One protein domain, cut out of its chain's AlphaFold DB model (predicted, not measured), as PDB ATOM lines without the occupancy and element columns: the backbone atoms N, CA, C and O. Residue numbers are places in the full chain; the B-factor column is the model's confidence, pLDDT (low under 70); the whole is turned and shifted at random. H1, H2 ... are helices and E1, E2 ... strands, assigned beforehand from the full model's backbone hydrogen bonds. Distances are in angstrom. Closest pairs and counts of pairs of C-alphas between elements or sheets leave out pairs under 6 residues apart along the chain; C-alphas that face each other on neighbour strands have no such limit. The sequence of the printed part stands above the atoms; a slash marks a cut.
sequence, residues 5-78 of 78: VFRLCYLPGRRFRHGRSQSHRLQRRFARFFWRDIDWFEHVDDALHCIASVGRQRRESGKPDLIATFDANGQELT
ATOM      1  N   VAL A   5      19.236   8.941  10.853       78.06
ATOM      2  CA  VAL A   5      18.531   8.202  11.909       78.06
ATOM      3  C   VAL A   5      19.407   7.035  12.332       78.06
ATOM      4  O   VAL A   5      19.899   6.295  11.479       78.06
ATOM      5  N   PHE A   6      19.591   6.873  13.638       82.94
ATOM      6  CA  PHE A   6      20.319   5.752  14.223       82.94
ATOM      7  C   PHE A   6      19.336   4.801  14.894       82.94
ATOM      8  O   PHE A   6      18.379   5.236  15.534       82.94
ATOM      9  N   ARG A   7      19.573   3.498  14.754       83.88
ATOM     10  CA  ARG A   7      18.848   2.453  15.474       83.88
ATOM     11  C   ARG A   7      19.856   1.550  16.160       83.88
ATOM     12  O   ARG A   7      20.660   0.911  15.486       83.88
ATOM     13  N   LEU A   8      19.782   1.478  17.483       86.38
ATOM     14  CA  LEU A   8      20.540   0.516  18.270       86.38
ATOM     15  C   LEU A   8      19.677  -0.728  18.510       86.38
ATOM     16  O   LEU A   8      18.509  -0.622  18.879       86.38
ATOM     17  N   CYS A   9      20.226  -1.912  18.267       85.19
ATOM     18  CA  CYS A   9      19.577  -3.187  18.552       85.19
ATOM     19  C   CYS A   9      20.495  -4.045  19.415       85.19
ATOM     20  O   CYS A   9      21.670  -4.192  19.097       85.19
ATOM     21  N   TYR A  10      19.943  -4.660  20.455       84.12
ATOM     22  CA  TYR A  10      20.625  -5.705  21.209       84.12
ATOM     23  C   TYR A  10      20.321  -7.076  20.594       84.12
ATOM     24  O   TYR A  10      19.170  -7.389  20.289       84.12
ATOM     25  N   LEU A  11      21.357  -7.875  20.370       81.12
ATOM     26  CA  LEU A  11      21.313  -9.206  19.777       81.12
ATOM     27  C   LEU A  11      22.182 -10.143  20.627       81.12
ATOM     28  O   LEU A  11      23.379 -10.270  20.367       81.12
ATOM     29  N   PRO A  12      21.600 -10.790  21.648       69.81
ATOM     30  CA  PRO A  12      22.363 -11.600  22.587       69.81
ATOM     31  C   PRO A  12      23.039 -12.793  21.898       69.81
ATOM     32  O   PRO A  12      22.407 -13.540  21.147       69.81
ATOM     33  N   GLY A  13      24.331 -12.979  22.182       64.62
ATOM     34  CA  GLY A  13      25.033 -14.262  22.077       64.62
ATOM     35  C   GLY A  13      25.256 -14.851  20.679       64.62
ATOM     36  O   GLY A  13      25.641 -16.011  20.586       64.62
ATOM     37  N   ARG A  14      25.016 -14.117  19.583       63.28
ATOM     38  CA  ARG A  14      25.085 -14.705  18.224       63.28
ATOM     39  C   ARG A  14      26.167 -14.160  17.306       63.28
ATOM     40  O   ARG A  14      26.273 -14.639  16.179       63.28
ATOM     41  N   ARG A  15      26.959 -13.171  17.727       67.19
ATOM     42  CA  ARG A  15      28.014 -12.624  16.865       67.19
ATOM     43  C   ARG A  15      29.310 -12.411  17.614       67.19
ATOM     44  O   ARG A  15      29.393 -11.565  18.495       67.19
ATOM     45  N   PHE A  16      30.315 -13.156  17.176       74.19
ATOM     46  CA  PHE A  16      31.705 -12.906  17.497       74.19
ATOM     47  C   PHE A  16      32.362 -12.232  16.298       74.19
ATOM     48  O   PHE A  16      32.247 -12.711  15.168       74.19
ATOM     49  N   ARG A  17      33.045 -11.117  16.534       73.75
ATOM     50  CA  ARG A  17      33.865 -10.436  15.528       73.75
ATOM     51  C   ARG A  17      35.221 -10.178  16.163       73.75
ATOM     52  O   ARG A  17      35.286  -9.682  17.282       73.75
ATOM     53  N   HIS A  18      36.293 -10.575  15.481       79.25
ATOM     54  CA  HIS A  18      37.660 -10.481  16.012       79.25
ATOM     55  C   HIS A  18      37.831 -11.117  17.409       79.25
ATOM     56  O   HIS A  18      38.534 -10.584  18.259       79.25
ATOM     57  N   GLY A  19      37.149 -12.243  17.664       79.12
ATOM     58  CA  GLY A  19      37.230 -12.963  18.941       79.12
ATOM     59  C   GLY A  19      36.455 -12.335  20.104       79.12
ATOM     60  O   GLY A  19      36.486 -12.882  21.200       79.12
ATOM     61  N   ARG A  20      35.735 -11.228  19.884       76.75
ATOM     62  CA  ARG A  20      34.926 -10.557  20.913       76.75
ATOM     63  C   ARG A  20      33.440 -10.687  20.634       76.75
ATOM     64  O   ARG A  20      33.025 -10.702  19.471       76.75
ATOM     65  N   SER A  21      32.646 -10.773  21.698       82.00
ATOM     66  CA  SER A  21      31.187 -10.748  21.603       82.00
ATOM     67  C   SER A  21      30.743  -9.359  21.159       82.00
ATOM     68  O   SER A  21      31.136  -8.369  21.759       82.00
ATOM     69  N   GLN A  22      29.936  -9.259  20.107       82.31
ATOM     70  CA  GLN A  22      29.395  -7.985  19.637       82.31
ATOM     71  C   GLN A  22      27.870  -8.035  19.641       82.31
ATOM     72  O   GLN A  22      27.221  -8.231  18.610       82.31
ATOM     73  N   SER A  23      27.299  -7.893  20.836       84.69
ATOM     74  CA  SER A  23      25.855  -7.991  21.062       84.69
ATOM     75  C   SER A  23      25.085  -6.740  20.633       84.69
ATOM     76  O   SER A  23      23.867  -6.802  20.492       84.69
ATOM     77  N   HIS A  24      25.741  -5.601  20.412       85.94
ATOM     78  CA  HIS A  24      25.067  -4.351  20.063       85.94
ATOM     79  C   HIS A  24      25.256  -4.024  18.585       85.94
ATOM     80  O   HIS A  24      26.365  -3.803  18.113       85.94
ATOM     81  N   ARG A  25      24.152  -3.962  17.844       84.81
ATOM     82  CA  ARG A  25      24.122  -3.565  16.437       84.81
ATOM     83  C   ARG A  25      23.661  -2.125  16.311       84.81
ATOM     84  O   ARG A  25      22.513  -1.826  16.637       84.81
ATOM     85  N   LEU A  26      24.502  -1.270  15.753       84.75
ATOM     86  CA  LEU A  26      24.140   0.085  15.365       84.75
ATOM     87  C   LEU A  26      23.820   0.112  13.873       84.75
ATOM     88  O   LEU A  26      24.611  -0.329  13.049       84.75
ATOM     89  N   GLN A  27      22.648   0.623  13.516       86.31
ATOM     90  CA  GLN A  27      22.255   0.842  12.130       86.31
ATOM     91  C   GLN A  27      22.108   2.334  11.878       86.31
ATOM     92  O   GLN A  27      21.426   3.026  12.637       86.31
ATOM     93  N   ARG A  28      22.692   2.824  10.786       80.25
ATOM     94  CA  ARG A  28      22.576   4.222  10.368       80.25
ATOM     95  C   ARG A  28      21.812   4.328   9.054       80.25
ATOM     96  O   ARG A  28      22.095   3.638   8.072       80.25
ATOM     97  N   ARG A  29      20.837   5.235   9.031       75.50
ATOM     98  CA  ARG A  29      20.079   5.610   7.838       75.50
ATOM     99  C   ARG A  29      20.413   7.037   7.452       75.50
ATOM    100  O   ARG A  29      20.182   7.959   8.231       75.50
ATOM    101  N   PHE A  30      20.885   7.217   6.228       67.25
ATOM    102  CA  PHE A  30      20.962   8.519   5.579       67.25
ATOM    103  C   PHE A  30      19.668   8.698   4.789       67.25
ATOM    104  O   PHE A  30      19.282   7.809   4.032       67.25
ATOM    105  N   ALA A  31      18.937   9.789   5.012       56.62
ATOM    106  CA  ALA A  31      17.660  10.018   4.340       56.62
ATOM    107  C   ALA A  31      17.743   9.795   2.807       56.62
ATOM    108  O   ALA A  31      18.721  10.191   2.178       56.62
ATOM    109  N   ARG A  32      16.674   9.192   2.249       53.06
ATOM    110  CA  ARG A  32      16.416   8.709   0.866       53.06
ATOM    111  C   ARG A  32      16.879   7.312   0.444       53.06
ATOM    112  O   ARG A  32      16.208   6.748  -0.411       53.06
ATOM    113  N   PHE A  33      17.896   6.706   1.046       52.91
ATOM    114  CA  PHE A  33      18.321   5.347   0.675       52.91
ATOM    115  C   PHE A  33      18.257   4.415   1.897       52.91
ATOM    116  O   PHE A  33      18.305   4.870   3.040       52.91
ATOM    117  N   PHE A  34      18.002   3.126   1.668       59.50
ATOM    118  CA  PHE A  34      17.810   2.087   2.691       59.50
ATOM    119  C   PHE A  34      18.941   2.053   3.748       59.50
ATOM    120  O   PHE A  34      20.009   2.621   3.531       59.50
ATOM    121  N   TRP A  35      18.702   1.417   4.906       59.34
ATOM    122  CA  TRP A  35      19.705   1.244   5.976       59.34
ATOM    123  C   TRP A  35      21.010   0.694   5.391       59.34
ATOM    124  O   TRP A  35      20.997  -0.405   4.839       59.34
ATOM    125  N   ARG A  36      22.101   1.467   5.463       64.56
ATOM    126  CA  ARG A  36      23.307   1.181   4.669       64.56
ATOM    127  C   ARG A  36      24.544   0.876   5.506       64.56
ATOM    128  O   ARG A  36      25.316   0.021   5.090       64.56
ATOM    129  N   ASP A  37      24.657   1.451   6.703       69.00
ATOM    130  CA  ASP A  37      25.791   1.173   7.591       69.00
ATOM    131  C   ASP A  37      25.326   0.382   8.812       69.00
ATOM    132  O   ASP A  37      24.359   0.762   9.487       69.00
ATOM    133  N   ILE A  38      26.002  -0.742   9.056       76.25
ATOM    134  CA  ILE A  38      25.768  -1.632  10.190       76.25
ATOM    135  C   ILE A  38      27.088  -1.808  10.938       76.25
ATOM    136  O   ILE A  38      27.956  -2.564  10.495       76.25
ATOM    137  N   ASP A  39      27.184  -1.175  12.099       83.88
ATOM    138  CA  ASP A  39      28.298  -1.329  13.025       83.88
ATOM    139  C   ASP A  39      27.917  -2.263  14.174       83.88
ATOM    140  O   ASP A  39      26.739  -2.458  14.498       83.88
ATOM    141  N   TRP A  40      28.932  -2.880  14.769       84.94
ATOM    142  CA  TRP A  40      28.781  -3.900  15.798       84.94
ATOM    143  C   TRP A  40      29.714  -3.601  16.961       84.94
ATOM    144  O   TRP A  40      30.903  -3.361  16.756       84.94
ATOM    145  N   PHE A  41      29.162  -3.639  18.168       84.69
ATOM    146  CA  PHE A  41      29.828  -3.243  19.399       84.69
ATOM    147  C   PHE A  41      29.618  -4.294  20.486       84.69
ATOM    148  O   PHE A  41      28.576  -4.957  20.546       84.69
ATOM    149  N   GLU A  42      30.627  -4.442  21.336       85.62
ATOM    150  CA  GLU A  42      30.580  -5.298  22.522       85.62
ATOM    151  C   GLU A  42      29.756  -4.659  23.636       85.62
ATOM    152  O   GLU A  42      28.931  -5.339  24.244       85.62
ATOM    153  N   HIS A  43      29.901  -3.343  23.816       86.81
ATOM    154  CA  HIS A  43      29.179  -2.564  24.813       86.81
ATOM    155  C   HIS A  43      28.275  -1.508  24.169       86.81
ATOM    156  O   HIS A  43      28.530  -1.002  23.073       86.81
ATOM    157  N   VAL A  44      27.193  -1.163  24.868       85.00
ATOM    158  CA  VAL A  44      26.273  -0.097  24.445       85.00
ATOM    159  C   VAL A  44      26.946   1.274  24.442       85.00
ATOM    160  O   VAL A  44      26.674   2.076  23.548       85.00
ATOM    161  N   ASP A  45      27.849   1.520  25.389       88.38
ATOM    162  CA  ASP A  45      28.526   2.808  25.547       88.38
ATOM    163  C   ASP A  45      29.383   3.151  24.325       88.38
ATOM    164  O   ASP A  45      29.342   4.284  23.842       88.38
ATOM    165  N   ASP A  46      30.052   2.157  23.735       86.50
ATOM    166  CA  ASP A  46      30.824   2.330  22.499       86.50
ATOM    167  C   ASP A  46      29.925   2.757  21.329       86.50
ATOM    168  O   ASP A  46      30.262   3.651  20.545       86.50
ATOM    169  N   ALA A  47      28.736   2.151  21.231       85.06
ATOM    170  CA  ALA A  47      27.764   2.489  20.199       85.06
ATOM    171  C   ALA A  47      27.209   3.911  20.390       85.06
ATOM    172  O   ALA A  47      27.039   4.646  19.413       85.06
ATOM    173  N   LEU A  48      26.955   4.329  21.634       86.12
ATOM    174  CA  LEU A  48      26.516   5.687  21.960       86.12
ATOM    175  C   LEU A  48      27.610   6.722  21.672       86.12
ATOM    176  O   LEU A  48      27.327   7.758  21.065       86.12
ATOM    177  N   HIS A  49      28.861   6.421  22.028       88.38
ATOM    178  CA  HIS A  49      30.010   7.271  21.722       88.38
ATOM    179  C   HIS A  49      30.186   7.444  20.206       88.38
ATOM    180  O   HIS A  49      30.401   8.558  19.721       88.38
ATOM    181  N   CYS A  50      29.999   6.371  19.429       85.75
ATOM    182  CA  CYS A  50      29.990   6.433  17.968       85.75
ATOM    183  C   CYS A  50      28.912   7.403  17.446       85.75
ATOM    184  O   CYS A  50      29.227   8.310  16.670       85.75
ATOM    185  N   ILE A  51      27.664   7.303  17.924       84.44
ATOM    186  CA  ILE A  51      26.578   8.226  17.538       84.44
ATOM    187  C   ILE A  51      26.940   9.682  17.872       84.44
ATOM    188  O   ILE A  51      26.769  10.570  17.029       84.44
ATOM    189  N   ALA A  52      27.456   9.934  19.078       84.25
ATOM    190  CA  ALA A  52      27.842  11.270  19.526       84.25
ATOM    191  C   ALA A  52      28.959  11.867  18.656       84.25
ATOM    192  O   ALA A  52      28.856  13.022  18.233       84.25
ATOM    193  N   SER A  53      29.979  11.070  18.317       83.88
ATOM    194  CA  SER A  53      31.084  11.492  17.448       83.88
ATOM    195  C   SER A  53      30.596  11.916  16.059       83.88
ATOM    196  O   SER A  53      30.981  12.971  15.556       83.88
ATOM    197  N   VAL A  54      29.649  11.171  15.478       78.94
ATOM    198  CA  VAL A  54      29.049  11.499  14.181       78.94
ATOM    199  C   VAL A  54      28.208  12.775  14.264       78.94
ATOM    200  O   VAL A  54      28.195  13.576  13.326       78.94
ATOM    201  N   GLY A  55      27.499  12.981  15.377       74.56
ATOM    202  CA  GLY A  55      26.778  14.223  15.650       74.56
ATOM    203  C   GLY A  55      27.716  15.428  15.734       74.56
ATOM    204  O   GLY A  55      27.445  16.456  15.113       74.56
ATOM    205  N   ARG A  56      28.840  15.282  16.444       76.12
ATOM    206  CA  ARG A  56      29.874  16.312  16.582       76.12
ATOM    207  C   ARG A  56      30.519  16.657  15.244       76.12
ATOM    208  O   ARG A  56      30.490  17.818  14.860       76.12
ATOM    209  N   GLN A  57      30.981  15.659  14.494       74.62
ATOM    210  CA  GLN A  57      31.580  15.862  13.172       74.62
ATOM    211  C   GLN A  57      30.617  16.588  12.224       74.62
ATOM    212  O   GLN A  57      31.024  17.459  11.462       74.62
ATOM    213  N   ARG A  58      29.315  16.274  12.287       70.25
ATOM    214  CA  ARG A  58      28.303  16.989  11.500       70.25
ATOM    215  C   ARG A  58      28.146  18.444  11.918       70.25
ATOM    216  O   ARG A  58      28.016  19.280  11.032       70.25
ATOM    217  N   ARG A  59      28.155  18.739  13.221       68.75
ATOM    218  CA  ARG A  59      28.128  20.120  13.729       68.75
ATOM    219  C   ARG A  59      29.374  20.893  13.315       68.75
ATOM    220  O   ARG A  59      29.240  22.024  12.894       68.75
ATOM    221  N   GLU A  60      30.549  20.275  13.381       72.00
ATOM    222  CA  GLU A  60      31.814  20.897  12.968       72.00
ATOM    223  C   GLU A  60      31.878  21.116  11.446       72.00
ATOM    224  O   GLU A  60      32.377  22.137  10.985       72.00
ATOM    225  N   SER A  61      31.332  20.189  10.650       67.56
ATOM    226  CA  SER A  61      31.266  20.325   9.186       67.56
ATOM    227  C   SER A  61      30.163  21.268   8.700       67.56
ATOM    228  O   SER A  61      30.224  21.781   7.583       67.56
ATOM    229  N   GLY A  62      29.118  21.459   9.507       63.66
ATOM    230  CA  GLY A  62      28.063  22.413   9.223       63.66
ATOM    231  C   GLY A  62      28.572  23.788   9.602       63.66
ATOM    232  O   GLY A  62      28.696  24.078  10.787       63.66
ATOM    233  N   LYS A  63      28.858  24.644   8.615       59.53
ATOM    234  CA  LYS A  63      28.987  26.075   8.900       59.53
ATOM    235  C   LYS A  63      27.758  26.491   9.721       59.53
ATOM    236  O   LYS A  63      26.648  26.157   9.302       59.53
ATOM    237  N   PRO A  64      27.921  27.140  10.884       60.69
ATOM    238  CA  PRO A  64      26.779  27.723  11.565       60.69
ATOM    239  C   PRO A  64      26.130  28.723  10.603       60.69
ATOM    240  O   PRO A  64      26.810  29.606  10.083       60.69
ATOM    241  N   ASP A  65      24.837  28.547  10.333       60.56
ATOM    242  CA  ASP A  65      24.083  29.427   9.430       60.56
ATOM    243  C   ASP A  65      23.978  30.860   9.991       60.56
ATOM    244  O   ASP A  65      23.729  31.801   9.241       60.56
ATOM    245  N   LEU A  66      24.201  31.033  11.299       59.47
ATOM    246  CA  LEU A  66      24.197  32.316  11.992       59.47
ATOM    247  C   LEU A  66      25.236  32.299  13.125       59.47
ATOM    248  O   LEU A  66      25.190  31.426  13.995       59.47
ATOM    249  N   ILE A  67      26.166  33.252  13.117       71.94
ATOM    250  CA  ILE A  67      27.045  33.553  14.252       71.94
ATOM    251  C   ILE A  67      26.620  34.932  14.750       71.94
ATOM    252  O   ILE A  67      26.878  35.921  14.075       71.94
ATOM    253  N   ALA A  68      25.949  34.982  15.899       77.50
ATOM    254  CA  ALA A  68      25.684  36.230  16.605       77.50
ATOM    255  C   ALA A  68      26.890  36.551  17.493       77.50
ATOM    256  O   ALA A  68      27.338  35.700  18.270       77.50
ATOM    257  N   THR A  69      27.433  37.758  17.361       84.38
ATOM    258  CA  THR A  69      28.519  38.254  18.214       84.38
ATOM    259  C   THR A  69      27.891  39.169  19.257       84.38
ATOM    260  O   THR A  69      26.972  39.899  18.921       84.38
ATOM    261  N   PHE A  70      28.332  39.138  20.513       87.19
ATOM    262  CA  PHE A  70      27.778  39.997  21.568       87.19
ATOM    263  C   PHE A  70      28.869  40.900  22.144       87.19
ATOM    264  O   PHE A  70      30.030  40.490  22.222       87.19
ATOM    265  N   ASP A  71      28.507  42.120  22.534       89.25
ATOM    266  CA  ASP A  71      29.396  43.045  23.231       89.25
ATOM    267  C   ASP A  71      29.534  42.689  24.724       89.25
ATOM    268  O   ASP A  71      28.895  41.769  25.243       89.25
ATOM    269  N   ALA A  72      30.376  43.434  25.445       88.25
ATOM    270  CA  ALA A  72      30.583  43.241  26.884       88.25
ATOM    271  C   ALA A  72      29.324  43.514  27.739       88.25
ATOM    272  O   ALA A  72      29.288  43.125  28.905       88.25
ATOM    273  N   ASN A  73      28.299  44.154  27.170       89.81
ATOM    274  CA  ASN A  73      27.023  44.460  27.811       89.81
ATOM    275  C   ASN A  73      25.916  43.461  27.422       89.81
ATOM    276  O   ASN A  73      24.777  43.606  27.867       89.81
ATOM    277  N   GLY A  74      26.232  42.451  26.603       79.62
ATOM    278  CA  GLY A  74      25.277  41.461  26.110       79.62
ATOM    279  C   GLY A  74      24.391  41.946  24.957       79.62
ATOM    280  O   GLY A  74      23.408  41.276  24.645       79.62
ATOM    281  N   GLN A  75      24.707  43.077  24.318       88.75
ATOM    282  CA  GLN A  75      24.056  43.498  23.078       88.75
ATOM    283  C   GLN A  75      24.622  42.738  21.883       88.75
ATOM    284  O   GLN A  75      25.834  42.583  21.749       88.75
ATOM    285  N   GLU A  76      23.736  42.277  21.003       86.00
ATOM    286  CA  GLU A  76      24.129  41.642  19.748       86.00
ATOM    287  C   GLU A  76      24.798  42.679  18.830       86.00
ATOM    288  O   GLU A  76      24.205  43.688  18.448       86.00
ATOM    289  N   LEU A  77      26.063  42.428  18.511       76.88
ATOM    290  CA  LEU A  77      26.854  43.129  17.515       76.88
ATOM    291  C   LEU A  77      26.461  42.572  16.140       76.88
ATOM    292  O   LEU A  77      26.982  41.537  15.715       76.88
ATOM    293  N   THR A  78      25.496  43.235  15.498       70.44
ATOM    294  CA  THR A  78      25.114  43.007  14.088       70.44
ATOM    295  C   THR A  78      26.268  43.219  13.117       70.44
ATOM    296  O   THR A  78      27.032  44.192  13.317       70.44
TER     297      THR A  78
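This is residues 5 to 78 of the 78 residues of an uncharacterized protein of Burkholderia cenocepacia (UniProt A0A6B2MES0). Picture a small sheet of three strands, E1, E2 and E3, with the first part of one helix, H1, packed along one face; residues 52 to 66, the rest of H1 and the stretch after it, stick out as an arm that leads to a small far end, where residues 69 to 70 pair with 76 to 77. The printed part has 74 residues, in the order E1, E2, E3, H1, under half of them in these named elements; the class is mixed, helices and strands. The sheet, order E1, E2, E3, is antiparallel. The whole is extended, with a radius of gyration of the C-alphas of 19.1 A and spans of 59 by 29 by 17 A.

Start at the inner strand E2, residues 24 to 30. It forms a hairpin with E1, residues 5 to 10, where N 7 and O 27 are 2.9 A apart, and another with E3, residues 37 to 41, where N 26 and O 39 are 2.8 A apart. Together they make a meander, each strand the antiparallel neighbour of the one before. H1, residues 44 to 61, is on one face, making two layers, at a height over the sheet of 10.3 A. It runs along the strands, at 14 degrees to E2 on the local plane; its closest C-alphas to E2 are those of Val 44 and His 24, 6.2 A apart. Every O i to N i+4 pair in H1 is within hydrogen-bond range.

Find C-alpha 5 at (18.531, 8.202, 11.909), where E1 begins; it runs 16.9 A. E2 runs 19.8 A and E3 13.2 A. H1 runs 26.0 A to C-alpha 61 at (31.266, 20.325, 9.186).

The C-alphas of Arg 14 and Asn 73, the two farthest apart, are 60.0 A from each other. The printed part has no cut. The link from E1 to E2 is long. Look for pLDDT under 70 at residues 12 to 15, 30 to 37, 59 and 61 to 66.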